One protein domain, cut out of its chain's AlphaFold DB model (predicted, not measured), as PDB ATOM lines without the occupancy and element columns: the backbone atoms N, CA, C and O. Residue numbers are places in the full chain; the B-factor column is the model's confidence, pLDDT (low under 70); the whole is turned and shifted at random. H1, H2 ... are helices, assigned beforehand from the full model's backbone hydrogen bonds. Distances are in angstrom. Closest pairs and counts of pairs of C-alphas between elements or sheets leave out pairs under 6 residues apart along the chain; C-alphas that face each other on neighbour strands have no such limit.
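Overview. This is residues 14 to 114 of the 128 residues of an uncharacterized protein of Methylocystis sp. B8 (UniProt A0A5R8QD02). The longest helix, H4, lies side by side with H3 in a helical hairpin, and the V of H1 and H2 covers one side of it. H1 crosses both H3 and H4, while H2 packs on the first residues of H3; residues 14 to 20, 53 to 59 and 109 to 114 stick out. The printed part has 101 residues with four named helices, H1 to H4 in chain order, and no named strand: the class is all helix. It is compact, with a radius of gyration of the C-alphas of 14.5 A, and spans 46 by 31 by 17 A, only just flat.

Along the chain. Find C-alpha 87 at (155.534, 123.233, 142.885); from there H4 runs through residues 87 to 112, 37.4 A, to C-alpha 112 at (192.192, 128.784, 147.831). H3 is residues 63 to 81, 27.2 A. Look for H1 from C-alpha 14 at (151.475, 147.101, 132.681) to residue 36, 32.9 A. H2 is residues 42 to 52, 15.5 A.

Arrangement. H4 and H3 touch, a hairpin at a shallow tilt of 16 degrees, opposite ways; their closest C-alphas, Leu 64 and Val 103, are 6.0 A apart. H1 touches H4 with residues 29 to 36 alone, at a steep tilt of 57 degrees, the same way; the closest C-alphas, Val 33 and Ile 96, are 5.3 A apart. H1 touches H3 at a steep tilt of 56 degrees, opposite ways, closest at the C-alphas of Arg 26 and Gly 72, 5.6 A. H1 and H2 form a hairpin at a shallow tilt of 30 degrees, opposite ways; H1 touches H2 with residues 34 to 35 alone, and the closest C-alphas, Leu 34 and Arg 42, are 5.9 A apart. H2 touches H3 about perpendicular, at 86 degrees, closest at the C-alphas of Leu 49 and Ala 65, 5.7 A. H2 and H4 are close but not clearly touching, with the C-alphas of Ala 44 and Val 107 closest at 7.4 A. In H1, H2, H3 and H4 every O i to N i+4 pair is within hydrogen-bond range.

Size, cuts and confidence. The two C-alphas farthest apart, Ala 14 and Gly 114, are 48.9 A apart. The printed part has no cut; the links H1 to H2 and H3 to H4 are tight, and H2 to H3 is short. Look for pLDDT under 70 at residues 83 to 86 and 113 to 114; the mean of the printed part is 84.6.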
ATOM      1  N   ALA A  14     151.222 148.541 132.673       71.56
ATOM      2  CA  ALA A  14     151.475 147.101 132.681       71.56
ATOM      3  C   ALA A  14     152.979 146.802 132.717       71.56
ATOM      4  O   ALA A  14     153.410 145.980 133.519       71.56
ATOM      5  N   VAL A  15     153.778 147.522 131.920       73.69
ATOM      6  CA  VAL A  15     155.247 147.408 131.945       73.69
ATOM      7  C   VAL A  15     155.793 147.762 133.332       73.69
ATOM      8  O   VAL A  15     156.501 146.952 133.922       73.69
ATOM      9  N   ALA A  16     155.373 148.893 133.909       75.75
ATOM     10  CA  ALA A  16     155.788 149.296 135.253       75.75
ATOM     11  C   ALA A  16     155.375 148.284 136.341       75.75
ATOM     12  O   ALA A  16     156.132 148.047 137.279       75.75
ATOM     13  N   PHE A  17     154.197 147.657 136.224       77.75
ATOM     14  CA  PHE A  17     153.767 146.605 137.151       77.75
ATOM     15  C   PHE A  17     154.642 145.351 137.055       77.75
ATOM     16  O   PHE A  17     154.972 144.765 138.085       77.75
ATOM     17  N   PHE A  18     155.028 144.936 135.845       75.94
ATOM     18  CA  PHE A  18     155.925 143.793 135.666       75.94
ATOM     19  C   PHE A  18     157.342 144.091 136.158       75.94
ATOM     20  O   PHE A  18     157.941 143.240 136.812       75.94
ATOM     21  N   GLU A  19     157.857 145.295 135.908       78.31
ATOM     22  CA  GLU A  19     159.158 145.734 136.421       78.31
ATOM     23  C   GLU A  19     159.182 145.771 137.956       78.31
ATOM     24  O   GLU A  19     160.100 145.230 138.571       78.31
ATOM     25  N   ASP A  20     158.149 146.333 138.591       83.56
ATOM     26  CA  ASP A  20     158.014 146.352 140.054       83.56
ATOM     27  C   ASP A  20     157.923 144.933 140.641       83.56
ATOM     28  O   ASP A  20     158.596 144.617 141.626       83.56
ATOM     29  N   ALA A  21     157.143 144.045 140.017       80.81
ATOM     30  CA  ALA A  21     157.039 142.651 140.443       80.81
ATOM     31  C   ALA A  21     158.376 141.902 140.309       80.81
ATOM     32  O   ALA A  21     158.775 141.192 141.235       80.81
ATOM     33  N   ALA A  22     159.089 142.090 139.195       79.25
ATOM     34  CA  ALA A  22     160.405 141.497 138.972       79.25
ATOM     35  C   ALA A  22     161.427 142.007 139.995       79.25
ATOM     36  O   ALA A  22     162.153 141.209 140.587       79.25
ATOM     37  N   ASN A  23     161.439 143.311 140.278       83.62
ATOM     38  CA  ASN A  23     162.330 143.899 141.276       83.62
ATOM     39  C   ASN A  23     162.048 143.361 142.682       83.62
ATOM     40  O   ASN A  23     162.973 142.942 143.375       83.62
ATOM     41  N   LYS A  24     160.775 143.273 143.086       86.88
ATOM     42  CA  LYS A  24     160.390 142.672 144.374       86.88
ATOM     43  C   LYS A  24     160.828 141.217 144.490       86.88
ATOM     44  O   LYS A  24     161.270 140.800 145.560       86.88
ATOM     45  N   LEU A  25     160.712 140.450 143.406       84.69
ATOM     46  CA  LEU A  25     161.147 139.058 143.386       84.69
ATOM     47  C   LEU A  25     162.671 138.936 143.470       84.69
ATOM     48  O   LEU A  25     163.144 138.108 144.240       84.69
ATOM     49  N   ARG A  26     163.430 139.778 142.754       85.94
ATOM     50  CA  ARG A  26     164.900 139.832 142.855       85.94
ATOM     51  C   ARG A  26     165.348 140.151 144.280       85.94
ATOM     52  O   ARG A  26     166.081 139.367 144.870       85.94
ATOM     53  N   THR A  27     164.806 141.211 144.881       88.81
ATOM     54  CA  THR A  27     165.116 141.583 146.272       88.81
ATOM     55  C   THR A  27     164.757 140.471 147.257       88.81
ATOM     56  O   THR A  27     165.503 140.207 148.200       88.81
ATOM     57  N   TYR A  28     163.614 139.804 147.064       90.56
ATOM     58  CA  TYR A  28     163.256 138.640 147.873       90.56
ATOM     59  C   TYR A  28     164.284 137.518 147.699       90.56
ATOM     60  O   TYR A  28     164.817 137.031 148.690       90.56
ATOM     61  N   PHE A  29     164.597 137.145 146.459       91.75
ATOM     62  CA  PHE A  29     165.530 136.072 146.135       91.75
ATOM     63  C   PHE A  29     166.915 136.309 146.745       91.75
ATOM     64  O   PHE A  29     167.416 135.445 147.458       91.75
ATOM     65  N   GLU A  30     167.493 137.493 146.545       91.88
ATOM     66  CA  GLU A  30     168.797 137.881 147.100       91.88
ATOM     67  C   GLU A  30     168.834 137.760 148.625       91.88
ATOM     68  O   GLU A  30     169.766 137.187 149.191       91.88
ATOM     69  N   ARG A  31     167.792 138.252 149.306       93.94
ATOM     70  CA  ARG A  31     167.703 138.171 150.766       93.94
ATOM     71  C   ARG A  31     167.665 136.726 151.255       93.94
ATOM     72  O   ARG A  31     168.297 136.404 152.260       93.94
ATOM     73  N   GLU A  32     166.919 135.859 150.578       95.81
ATOM     74  CA  GLU A  32     166.847 134.449 150.961       95.81
ATOM     75  C   GLU A  32     168.150 133.701 150.628       95.81
ATOM     76  O   GLU A  32     168.564 132.844 151.406       95.81
ATOM     77  N   VAL A  33     168.846 134.058 149.540       95.44
ATOM     78  CA  VAL A  33     170.198 133.546 149.253       95.44
ATOM     79  C   VAL A  33     171.152 133.926 150.384       95.44
ATOM     80  O   VAL A  33     171.815 133.050 150.932       95.44
ATOM     81  N   LEU A  34     171.173 135.196 150.805       94.31
ATOM     82  CA  LEU A  34     171.985 135.655 151.940       94.31
ATOM     83  C   LEU A  34     171.688 134.883 153.234       94.31
ATOM     84  O   LEU A  34     172.612 134.562 153.986       94.31
ATOM     85  N   ALA A  35     170.417 134.573 153.492       94.88
ATOM     86  CA  ALA A  35     170.004 133.810 154.666       94.88
ATOM     87  C   ALA A  35     170.473 132.343 154.619       94.88
ATOM     88  O   ALA A  35     170.844 131.798 155.659       94.88
ATOM     89  N   GLU A  36     170.497 131.725 153.435       95.94
ATOM     90  CA  GLU A  36     170.965 130.346 153.229       95.94
ATOM     91  C   GLU A  36     172.505 130.242 153.198       95.94
ATOM     92  O   GLU A  36     173.073 129.170 153.418       95.94
ATOM     93  N   LEU A  37     173.212 131.350 152.944       93.31
ATOM     94  CA  LEU A  37     174.671 131.382 152.988       93.31
ATOM     95  C   LEU A  37     175.217 131.132 154.398       93.31
ATOM     96  O   LEU A  37     174.711 131.647 155.399       93.31
ATOM     97  N   SER A  38     176.328 130.398 154.444       89.38
ATOM     98  CA  SER A  38     177.162 130.239 155.632       89.38
ATOM     99  C   SER A  38     177.784 131.571 156.075       89.38
ATOM    100  O   SER A  38     178.063 132.454 155.259       89.38
ATOM    101  N   ASP A  39     178.092 131.685 157.370       87.81
ATOM    102  CA  ASP A  39     178.648 132.910 157.968       87.81
ATOM    103  C   ASP A  39     179.989 133.348 157.351       87.81
ATOM    104  O   ASP A  39     180.334 134.527 157.405       87.81
ATOM    105  N   PHE A  40     180.748 132.428 156.741       86.19
ATOM    106  CA  PHE A  40     182.004 132.775 156.068       86.19
ATOM    107  C   PHE A  40     181.780 133.417 154.688       86.19
ATOM    108  O   PHE A  40     182.555 134.283 154.290       86.19
ATOM    109  N   ALA A  41     180.754 132.985 153.945       87.56
ATOM    110  CA  ALA A  41     180.504 133.420 152.569       87.56
ATOM    111  C   ALA A  41     179.546 134.614 152.501       87.56
ATOM    112  O   ALA A  41     179.651 135.436 151.592       87.56
ATOM    113  N   ARG A  42     178.636 134.736 153.479       91.94
ATOM    114  CA  ARG A  42     177.647 135.819 153.545       91.94
ATOM    115  C   ARG A  42     178.271 137.220 153.428       91.94
ATOM    116  O   ARG A  42     177.803 137.965 152.569       91.94
ATOM    117  N   PRO A  43     179.347 137.579 154.162       90.00
ATOM    118  CA  PRO A  43     179.915 138.927 154.083       90.00
ATOM    119  C   PRO A  43     180.467 139.288 152.696       90.00
ATOM    120  O   PRO A  43     180.566 140.467 152.367       90.00
ATOM    121  N   ALA A  44     180.833 138.289 151.883       90.31
ATOM    122  CA  ALA A  44     181.330 138.494 150.521       90.31
ATOM    123  C   ALA A  44     180.222 139.051 149.640       90.31
ATOM    124  O   ALA A  44     180.367 140.105 149.026       90.31
ATOM    125  N   LEU A  45     179.101 138.326 149.626       91.38
ATOM    126  CA  LEU A  45     177.962 138.677 148.805       91.38
ATOM    127  C   LEU A  45     177.347 139.992 149.289       91.38
ATOM    128  O   LEU A  45     177.037 140.839 148.463       91.38
ATOM    129  N   GLU A  46     177.246 140.210 150.606       92.44
ATOM    130  CA  GLU A  46     176.778 141.492 151.158       92.44
ATOM    131  C   GLU A  46     177.627 142.674 150.667       92.44
ATOM    132  O   GLU A  46     177.077 143.673 150.208       92.44
ATOM    133  N   SER A  47     178.957 142.552 150.709       89.75
ATOM    134  CA  SER A  47     179.863 143.614 150.256       89.75
ATOM    135  C   SER A  47     179.748 143.887 148.754       89.75
ATOM    136  O   SER A  47     179.864 145.036 148.323       89.75
ATOM    137  N   GLU A  48     179.560 142.848 147.944       90.69
ATOM    138  CA  GLU A  48     179.395 142.995 146.498       90.69
ATOM    139  C   GLU A  48     178.037 143.600 146.129       90.69
ATOM    140  O   GLU A  48     177.978 144.470 145.261       90.69
ATOM    141  N   LEU A  49     176.962 143.228 146.831       89.56
ATOM    142  CA  LEU A  49     175.640 143.838 146.661       89.56
ATOM    143  C   LEU A  49     175.627 145.312 147.098       89.56
ATOM    144  O   LEU A  49     175.011 146.145 146.436       89.56
ATOM    145  N   GLU A  50     176.341 145.667 148.171       89.56
ATOM    146  CA  GLU A  50     176.521 147.073 148.562       89.56
ATOM    147  C   GLU A  50     177.288 147.856 147.485       89.56
ATOM    148  O   GLU A  50     176.916 148.980 147.146       89.56
ATOM    149  N   SER A  51     178.315 147.240 146.889       85.81
ATOM    150  CA  SER A  51     179.084 147.846 145.796       85.81
ATOM    151  C   SER A  51     178.218 148.061 144.551       85.81
ATOM    152  O   SER A  51     178.294 149.127 143.938       85.81
ATOM    153  N   LEU A  52     177.339 147.101 144.230       84.44
ATOM    154  CA  LEU A  52     176.379 147.171 143.123       84.44
ATOM    155  C   LEU A  52     175.517 148.442 143.179       84.44
ATOM    156  O   LEU A  52     175.304 149.090 142.158       84.44
ATOM    157  N   ALA A  53     175.069 148.837 144.376       79.06
ATOM    158  CA  ALA A  53     174.234 150.026 144.574       79.06
ATOM    159  C   ALA A  53     174.941 151.349 144.217       79.06
ATOM    160  O   ALA A  53     174.285 152.382 144.081       79.06
ATOM    161  N   THR A  54     176.269 151.325 144.087       82.38
ATOM    162  CA  THR A  54     177.098 152.498 143.789       82.38
ATOM    163  C   THR A  54     177.676 152.502 142.374       82.38
ATOM    164  O   THR A  54     178.358 153.462 142.013       82.38
ATOM    165  N   LEU A  55     177.409 151.461 141.578       80.94
ATOM    166  CA  LEU A  55     177.929 151.344 140.218       80.94
ATOM    167  C   LEU A  55     177.300 152.376 139.283       80.94
ATOM    168  O   LEU A  55     176.100 152.661 139.334       80.94
ATOM    169  N   SER A  56     178.125 152.898 138.383       75.12
ATOM    170  CA  SER A  56     177.666 153.581 137.182       75.12
ATOM    171  C   SER A  56     177.374 152.562 136.074       75.12
ATOM    172  O   SER A  56     177.795 151.411 136.145       75.12
ATOM    173  N   GLY A  57     176.630 152.964 135.038       71.94
ATOM    174  CA  GLY A  57     176.137 152.037 134.007       71.94
ATOM    175  C   GLY A  57     177.211 151.295 133.200       71.94
ATOM    176  O   GLY A  57     176.888 150.282 132.587       71.94
ATOM    177  N   ASP A  58     178.458 151.769 133.215       78.50
ATOM    178  CA  ASP A  58     179.580 151.159 132.490       78.50
ATOM    179  C   ASP A  58     180.477 150.287 133.389       78.50
ATOM    180  O   ASP A  58     181.402 149.636 132.894       78.50
ATOM    181  N   ASP A  59     180.238 150.271 134.705       79.94
ATOM    182  CA  ASP A  59     181.066 149.503 135.628       79.94
ATOM    183  C   ASP A  59     180.722 148.004 135.566       79.94
ATOM    184  O   ASP A  59     179.547 147.628 135.493       79.94
ATOM    185  N   PRO A  60     181.728 147.113 135.622       83.06
ATOM    186  CA  PRO A  60     181.480 145.680 135.652       83.06
ATOM    187  C   PRO A  60     180.744 145.289 136.937       83.06
ATOM    188  O   PRO A  60     181.084 145.736 138.035       83.06
ATOM    189  N   ILE A  61     179.763 144.403 136.792       83.69
ATOM    190  CA  ILE A  61     179.018 143.851 137.922       83.69
ATOM    191  C   ILE A  61     179.959 142.955 138.751       83.69
ATOM    192  O   ILE A  61     180.669 142.123 138.179       83.69
ATOM    193  N   PRO A  62     179.984 143.100 140.088       86.00
ATOM    194  CA  PRO A  62     180.724 142.207 140.964       86.00
ATOM    195  C   PRO A  62     180.318 140.729 140.771       86.00
ATOM    196  O   PRO A  62     179.121 140.442 140.691       86.00
ATOM    197  N   PRO A  63     181.270 139.780 140.704       87.12
ATOM    198  CA  PRO A  63     180.987 138.409 140.265       87.12
ATOM    199  C   PRO A  63     179.959 137.636 141.107       87.12
ATOM    200  O   PRO A  63     179.150 136.883 140.566       87.12
ATOM    201  N   LEU A  64     179.966 137.778 142.433       89.56
ATOM    202  CA  LEU A  64     179.014 137.098 143.316       89.56
ATOM    203  C   LEU A  64     177.620 137.719 143.214       89.56
ATOM    204  O   LEU A  64     176.622 136.991 143.233       89.56
ATOM    205  N   ALA A  65     177.547 139.047 143.075       87.88
ATOM    206  CA  ALA A  65     176.290 139.735 142.798       87.88
ATOM    207  C   ALA A  65     175.715 139.289 141.443       87.88
ATOM    208  O   ALA A  65     174.531 138.968 141.360       87.88
ATOM    209  N   GLU A  66     176.557 139.174 140.412       89.25
ATOM    210  CA  GLU A  66     176.172 138.680 139.086       89.25
ATOM    211  C   GLU A  66     175.571 137.267 139.151       89.25
ATOM    212  O   GLU A  66     174.477 137.045 138.628       89.25
ATOM    213  N   ILE A  67     176.219 136.327 139.856       89.88
ATOM    214  CA  ILE A  67     175.697 134.960 140.050       89.88
ATOM    215  C   ILE A  67     174.294 134.993 140.675       89.88
ATOM    216  O   ILE A  67     173.376 134.332 140.182       89.88
ATOM    217  N   SER A  68     174.114 135.769 141.749       89.19
ATOM    218  CA  SER A  68     172.825 135.877 142.443       89.19
ATOM    219  C   SER A  68     171.736 136.467 141.541       89.19
ATOM    220  O   SER A  68     170.621 135.940 141.495       89.19
ATOM    221  N   LEU A  69     172.059 137.525 140.788       88.44
ATOM    222  CA  LEU A  69     171.126 138.203 139.886       88.44
ATOM    223  C   LEU A  69     170.688 137.295 138.735       88.44
ATOM    224  O   LEU A  69     169.487 137.113 138.535       88.44
ATOM    225  N   LEU A  70     171.634 136.661 138.035       89.94
ATOM    226  CA  LEU A  70     171.334 135.751 136.924       89.94
ATOM    227  C   LEU A  70     170.448 134.581 137.375       89.94
ATOM    228  O   LEU A  70     169.490 134.213 136.692       89.94
ATOM    229  N   ARG A  71     170.723 134.011 138.557       90.44
ATOM    230  CA  ARG A  71     169.888 132.946 139.136       90.44
ATOM    231  C   ARG A  71     168.498 133.444 139.524       90.44
ATOM    232  O   ARG A  71     167.522 132.733 139.284       90.44
ATOM    233  N   GLY A  72     168.396 134.649 140.078       88.38
ATOM    234  CA  GLY A  72     167.119 135.282 140.397       88.38
ATOM    235  C   GLY A  72     166.264 135.535 139.153       88.38
ATOM    236  O   GLY A  72     165.068 135.247 139.160       88.38
ATOM    237  N   GLU A  73     166.874 136.003 138.064       87.56
ATOM    238  CA  GLU A  73     166.193 136.235 136.784       87.56
ATOM    239  C   GLU A  73     165.709 134.940 136.141       87.56
ATOM    240  O   GLU A  73     164.549 134.860 135.731       87.56
ATOM    241  N   GLN A  74     166.553 133.907 136.121       86.50
ATOM    242  CA  GLN A  74     166.149 132.595 135.628       86.50
ATOM    243  C   GLN A  74     164.993 132.028 136.462       86.50
ATOM    244  O   GLN A  74     164.005 131.560 135.905       86.50
ATOM    245  N   CYS A  75     165.068 132.137 137.792       87.75
ATOM    246  CA  CYS A  75     164.002 131.696 138.689       87.75
ATOM    247  C   CYS A  75     162.682 132.434 138.409       87.75
ATOM    248  O   CYS A  75     161.627 131.807 138.329       87.75
ATOM    249  N   ALA A  76     162.733 133.754 138.217       84.75
ATOM    250  CA  ALA A  76     161.563 134.553 137.870       84.75
ATOM    251  C   ALA A  76     160.948 134.123 136.532       84.75
ATOM    252  O   ALA A  76     159.732 133.948 136.441       84.75
ATOM    253  N   HIS A  77     161.786 133.922 135.514       82.56
ATOM    254  CA  HIS A  77     161.352 133.461 134.200       82.56
ATOM    255  C   HIS A  77     160.688 132.081 134.273       82.56
ATOM    256  O   HIS A  77     159.581 131.892 133.766       82.56
ATOM    257  N   ASP A  78     161.322 131.140 134.972       83.81
ATOM    258  CA  ASP A  78     160.822 129.778 135.125       83.81
ATOM    259  C   ASP A  78     159.495 129.766 135.894       83.81
ATOM    260  O   ASP A  78     158.543 129.118 135.460       83.81
ATOM    261  N   LEU A  79     159.370 130.548 136.970       81.75
ATOM    262  CA  LEU A  79     158.120 130.682 137.726       81.75
ATOM    263  C   LEU A  79     156.975 131.257 136.885       81.75
ATOM    264  O   LEU A  79     155.846 130.792 137.019       81.75
ATOM    265  N   LEU A  80     157.253 132.228 136.010       76.25
ATOM    266  CA  LEU A  80     156.257 132.762 135.073       76.25
ATOM    267  C   LEU A  80     155.828 131.727 134.022       76.25
ATOM    268  O   LEU A  80     154.717 131.810 133.500       76.25
ATOM    269  N   SER A  81     156.688 130.750 133.719       74.12
ATOM    270  CA  SER A  81     156.391 129.653 132.789       74.12
ATOM    271  C   SER A  81     155.625 128.482 133.431       74.12
ATOM    272  O   SER A  81     155.064 127.647 132.718       74.12
ATOM    273  N   MET A  82     155.571 128.408 134.767       73.69
ATOM    274  CA  MET A  82     154.889 127.342 135.504       73.69
ATOM    275  C   MET A  82     153.417 127.697 135.768       73.69
ATOM    276  O   MET A  82     153.105 128.736 136.343       73.69
ATOM    277  N   ASN A  83     152.489 126.794 135.427       61.16
ATOM    278  CA  ASN A  83     151.101 126.895 135.890       61.16
ATOM    279  C   ASN A  83     151.079 126.741 137.422       61.16
ATOM    280  O   ASN A  83     151.519 125.720 137.949       61.16
ATOM    281  N   TYR A  84     150.623 127.780 138.127       54.44
ATOM    282  CA  TYR A  84     150.732 127.924 139.582       54.44
ATOM    283  C   TYR A  84     150.045 126.794 140.368       54.44
ATOM    284  O   TYR A  84     148.860 126.859 140.685       54.44
ATOM    285  N   GLU A  85     150.833 125.807 140.778       56.19
ATOM    286  CA  GLU A  85     150.532 124.867 141.859       56.19
ATOM    287  C   GLU A  85     151.714 124.865 142.845       56.19
ATOM    288  O   GLU A  85     152.773 125.419 142.547       56.19
ATOM    289  N   GLY A  86     151.568 124.261 144.032       58.97
ATOM    290  CA  GLY A  86     152.567 124.297 145.123       58.97
ATOM    291  C   GLY A  86     154.022 123.942 144.743       58.97
ATOM    292  O   GLY A  86     154.943 124.255 145.499       58.97
ATOM    293  N   ALA A  87     154.241 123.376 143.551       72.12
ATOM    294  CA  ALA A  87     155.534 123.233 142.885       72.12
ATOM    295  C   ALA A  87     156.347 124.544 142.806       72.12
ATOM    296  O   ALA A  87     157.568 124.500 142.958       72.12
ATOM    297  N   ALA A  88     155.697 125.703 142.648       78.69
ATOM    298  CA  ALA A  88     156.364 127.005 142.552       78.69
ATOM    299  C   ALA A  88     157.153 127.360 143.828       78.69
ATOM    300  O   ALA A  88     158.298 127.804 143.761       78.69
ATOM    301  N   THR A  89     156.586 127.100 145.012       79.50
ATOM    302  CA  THR A  89     157.264 127.375 146.291       79.50
ATOM    303  C   THR A  89     158.417 126.404 146.556       79.50
ATOM    304  O   THR A  89     159.451 126.795 147.099       79.50
ATOM    305  N   SER A  90     158.280 125.130 146.180       84.44
ATOM    306  CA  SER A  90     159.408 124.194 146.260       84.44
ATOM    307  C   SER A  90     160.511 124.538 145.261       84.44
ATOM    308  O   SER A  90     161.688 124.401 145.593       84.44
ATOM    309  N   PHE A  91     160.136 125.015 144.073       88.38
ATOM    310  CA  PHE A  91     161.067 125.420 143.030       88.38
ATOM    311  C   PHE A  91     161.898 126.623 143.476       88.38
ATOM    312  O   PHE A  91     163.115 126.510 143.540       88.38
ATOM    313  N   ILE A  92     161.259 127.711 143.926       89.25
ATOM    314  CA  ILE A  92     161.988 128.902 144.390       89.25
ATOM    315  C   ILE A  92     162.962 128.577 145.530       89.25
ATOM    316  O   ILE A  92     164.110 129.008 145.495       89.25
ATOM    317  N   ARG A  93     162.560 127.745 146.505       91.00
ATOM    318  CA  ARG A  93     163.456 127.313 147.596       91.00
ATOM    319  C   ARG A  93     164.650 126.515 147.085       91.00
ATOM    320  O   ARG A  93     165.747 126.649 147.623       91.00
ATOM    321  N   ARG A  94     164.445 125.665 146.078       92.06
ATOM    322  CA  ARG A  94     165.529 124.918 145.440       92.06
ATOM    323  C   ARG A  94     166.487 125.867 144.719       92.06
ATOM    324  O   ARG A  94     167.685 125.772 144.961       92.06
ATOM    325  N   SER A  95     165.972 126.800 143.921       93.06
ATOM    326  CA  SER A  95     166.786 127.787 143.203       93.06
ATOM    327  C   SER A  95     167.615 128.659 144.152       93.06
ATOM    328  O   SER A  95     168.789 128.898 143.887       93.06
ATOM    329  N   ILE A  96     167.044 129.066 145.294       95.00
ATOM    330  CA  ILE A  96     167.767 129.798 146.351       95.00
ATOM    331  C   ILE A  96     168.960 128.979 146.869       95.00
ATOM    332  O   ILE A  96     170.071 129.495 146.967       95.00
ATOM    333  N   ARG A  97     168.758 127.688 147.163       95.50
ATOM    334  CA  ARG A  97     169.830 126.806 147.659       95.50
ATOM    335  C   ARG A  97     170.929 126.563 146.634       95.50
ATOM    336  O   ARG A  97     172.103 126.521 146.997       95.50
ATOM    337  N   GLU A  98     170.550 126.381 145.374       94.81
ATOM    338  CA  GLU A  98     171.500 126.194 144.276       94.81
ATOM    339  C   GLU A  98     172.371 127.447 144.111       94.81
ATOM    340  O   GLU A  98     173.597 127.340 144.133       94.81
ATOM    341  N   ALA A  99     171.762 128.638 144.091       94.50
ATOM    342  CA  ALA A  99     172.491 129.906 144.038       94.50
ATOM    343  C   ALA A  99     173.422 130.103 145.249       94.50
ATOM    344  O   ALA A  99     174.593 130.443 145.082       94.50
ATOM    345  N   ALA A 100     172.946 129.829 146.469       94.75
ATOM    346  CA  ALA A 100     173.774 129.912 147.672       94.75
ATOM    347  C   ALA A 100     174.982 128.959 147.611       94.75
ATOM    348  O   ALA A 100     176.089 129.331 147.999       94.75
ATOM    349  N   THR A 101     174.794 127.746 147.087       95.06
ATOM    350  CA  THR A 101     175.877 126.766 146.912       95.06
ATOM    351  C   THR A 101     176.920 127.258 145.906       95.06
ATOM    352  O   THR A 101     178.119 127.132 146.153       95.06
ATOM    353  N   GLU A 102     176.485 127.856 144.796       93.81
ATOM    354  CA  GLU A 102     177.380 128.418 143.777       93.81
ATOM    355  C   GLU A 102     178.205 129.587 144.315       93.81
ATOM    356  O   GLU A 102     179.425 129.607 144.145       93.81
ATOM    357  N   VAL A 103     177.568 130.511 145.040       92.75
ATOM    358  CA  VAL A 103     178.263 131.625 145.700       92.75
ATOM    359  C   VAL A 103     179.280 131.102 146.720       92.75
ATOM    360  O   VAL A 103     180.426 131.549 146.727       92.75
ATOM    361  N   GLN A 104     178.918 130.112 147.544       93.06
ATOM    362  CA  GLN A 104     179.861 129.496 148.490       93.06
ATOM    363  C   GLN A 104     181.061 128.867 147.778       93.06
ATOM    364  O   GLN A 104     182.200 129.066 148.203       93.06
ATOM    365  N   ALA A 105     180.825 128.127 146.694       90.69
ATOM    366  CA  ALA A 105     181.888 127.509 145.911       90.69
ATOM    367  C   ALA A 105     182.828 128.559 145.297       90.69
ATOM    368  O   ALA A 105     184.047 128.388 145.350       90.69
ATOM    369  N   ALA A 106     182.280 129.662 144.778       89.44
ATOM    370  CA  ALA A 106     183.059 130.767 144.226       89.44
ATOM    371  C   ALA A 106     183.935 131.441 145.296       89.44
ATOM    372  O   ALA A 106     185.133 131.633 145.079       89.44
ATOM    373  N   VAL A 107     183.377 131.715 146.481       88.81
ATOM    374  CA  VAL A 107     184.136 132.272 147.613       88.81
ATOM    375  C   VAL A 107     185.271 131.333 148.034       88.81
ATOM    376  O   VAL A 107     186.406 131.775 148.226       88.81
ATOM    377  N   LEU A 108     184.998 130.029 148.150       86.75
ATOM    378  CA  LEU A 108     186.017 129.036 148.500       86.75
ATOM    379  C   LEU A 108     187.131 128.962 147.450       86.75
ATOM    380  O   LEU A 108     188.309 128.962 147.805       86.75
ATOM    381  N   ALA A 109     186.777 128.934 146.165       85.19
ATOM    382  CA  ALA A 109     187.745 128.906 145.072       85.19
ATOM    383  C   ALA A 109     188.639 130.156 145.068       85.19
ATOM    384  O   ALA A 109     189.861 130.040 144.943       85.19
ATOM    385  N   ALA A 110     188.054 131.338 145.275       80.31
ATOM    386  CA  ALA A 110     188.797 132.589 145.403       80.31
ATOM    387  C   ALA A 110     189.747 132.569 146.614       80.31
ATOM    388  O   ALA A 110     190.894 133.005 146.511       80.31
ATOM    389  N   SER A 111     189.310 131.997 147.742       74.38
ATOM    390  CA  SER A 111     190.137 131.868 148.947       74.38
ATOM    391  C   SER A 111     191.311 130.894 148.780       74.38
ATOM    392  O   SER A 111     192.364 131.119 149.374       74.38
ATOM    393  N   MET A 112     191.151 129.809 148.014       71.12
ATOM    394  CA  MET A 112     192.192 128.784 147.831       71.12
ATOM    395  C   MET A 112     193.291 129.200 146.845       71.12
ATOM    396  O   MET A 112     194.427 128.753 146.979       71.12
ATOM    397  N   ASN A 113     192.984 130.078 145.886       66.31
ATOM    398  CA  ASN A 113     193.921 130.496 144.836       66.31
ATOM    399  C   ASN A 113     194.876 131.635 145.242       66.31
ATOM    400  O   ASN A 113     195.622 132.117 144.395       66.31
ATOM    401  N   GLY A 114     194.870 132.052 146.516       57.00
ATOM    402  CA  GLY A 114     195.912 132.862 147.157       57.00
ATOM    403  C   GLY A 114     196.491 134.001 146.312       57.00
ATOM    404  O   GLY A 114     197.597 133.867 145.791       57.00
TER     405      GLY A 114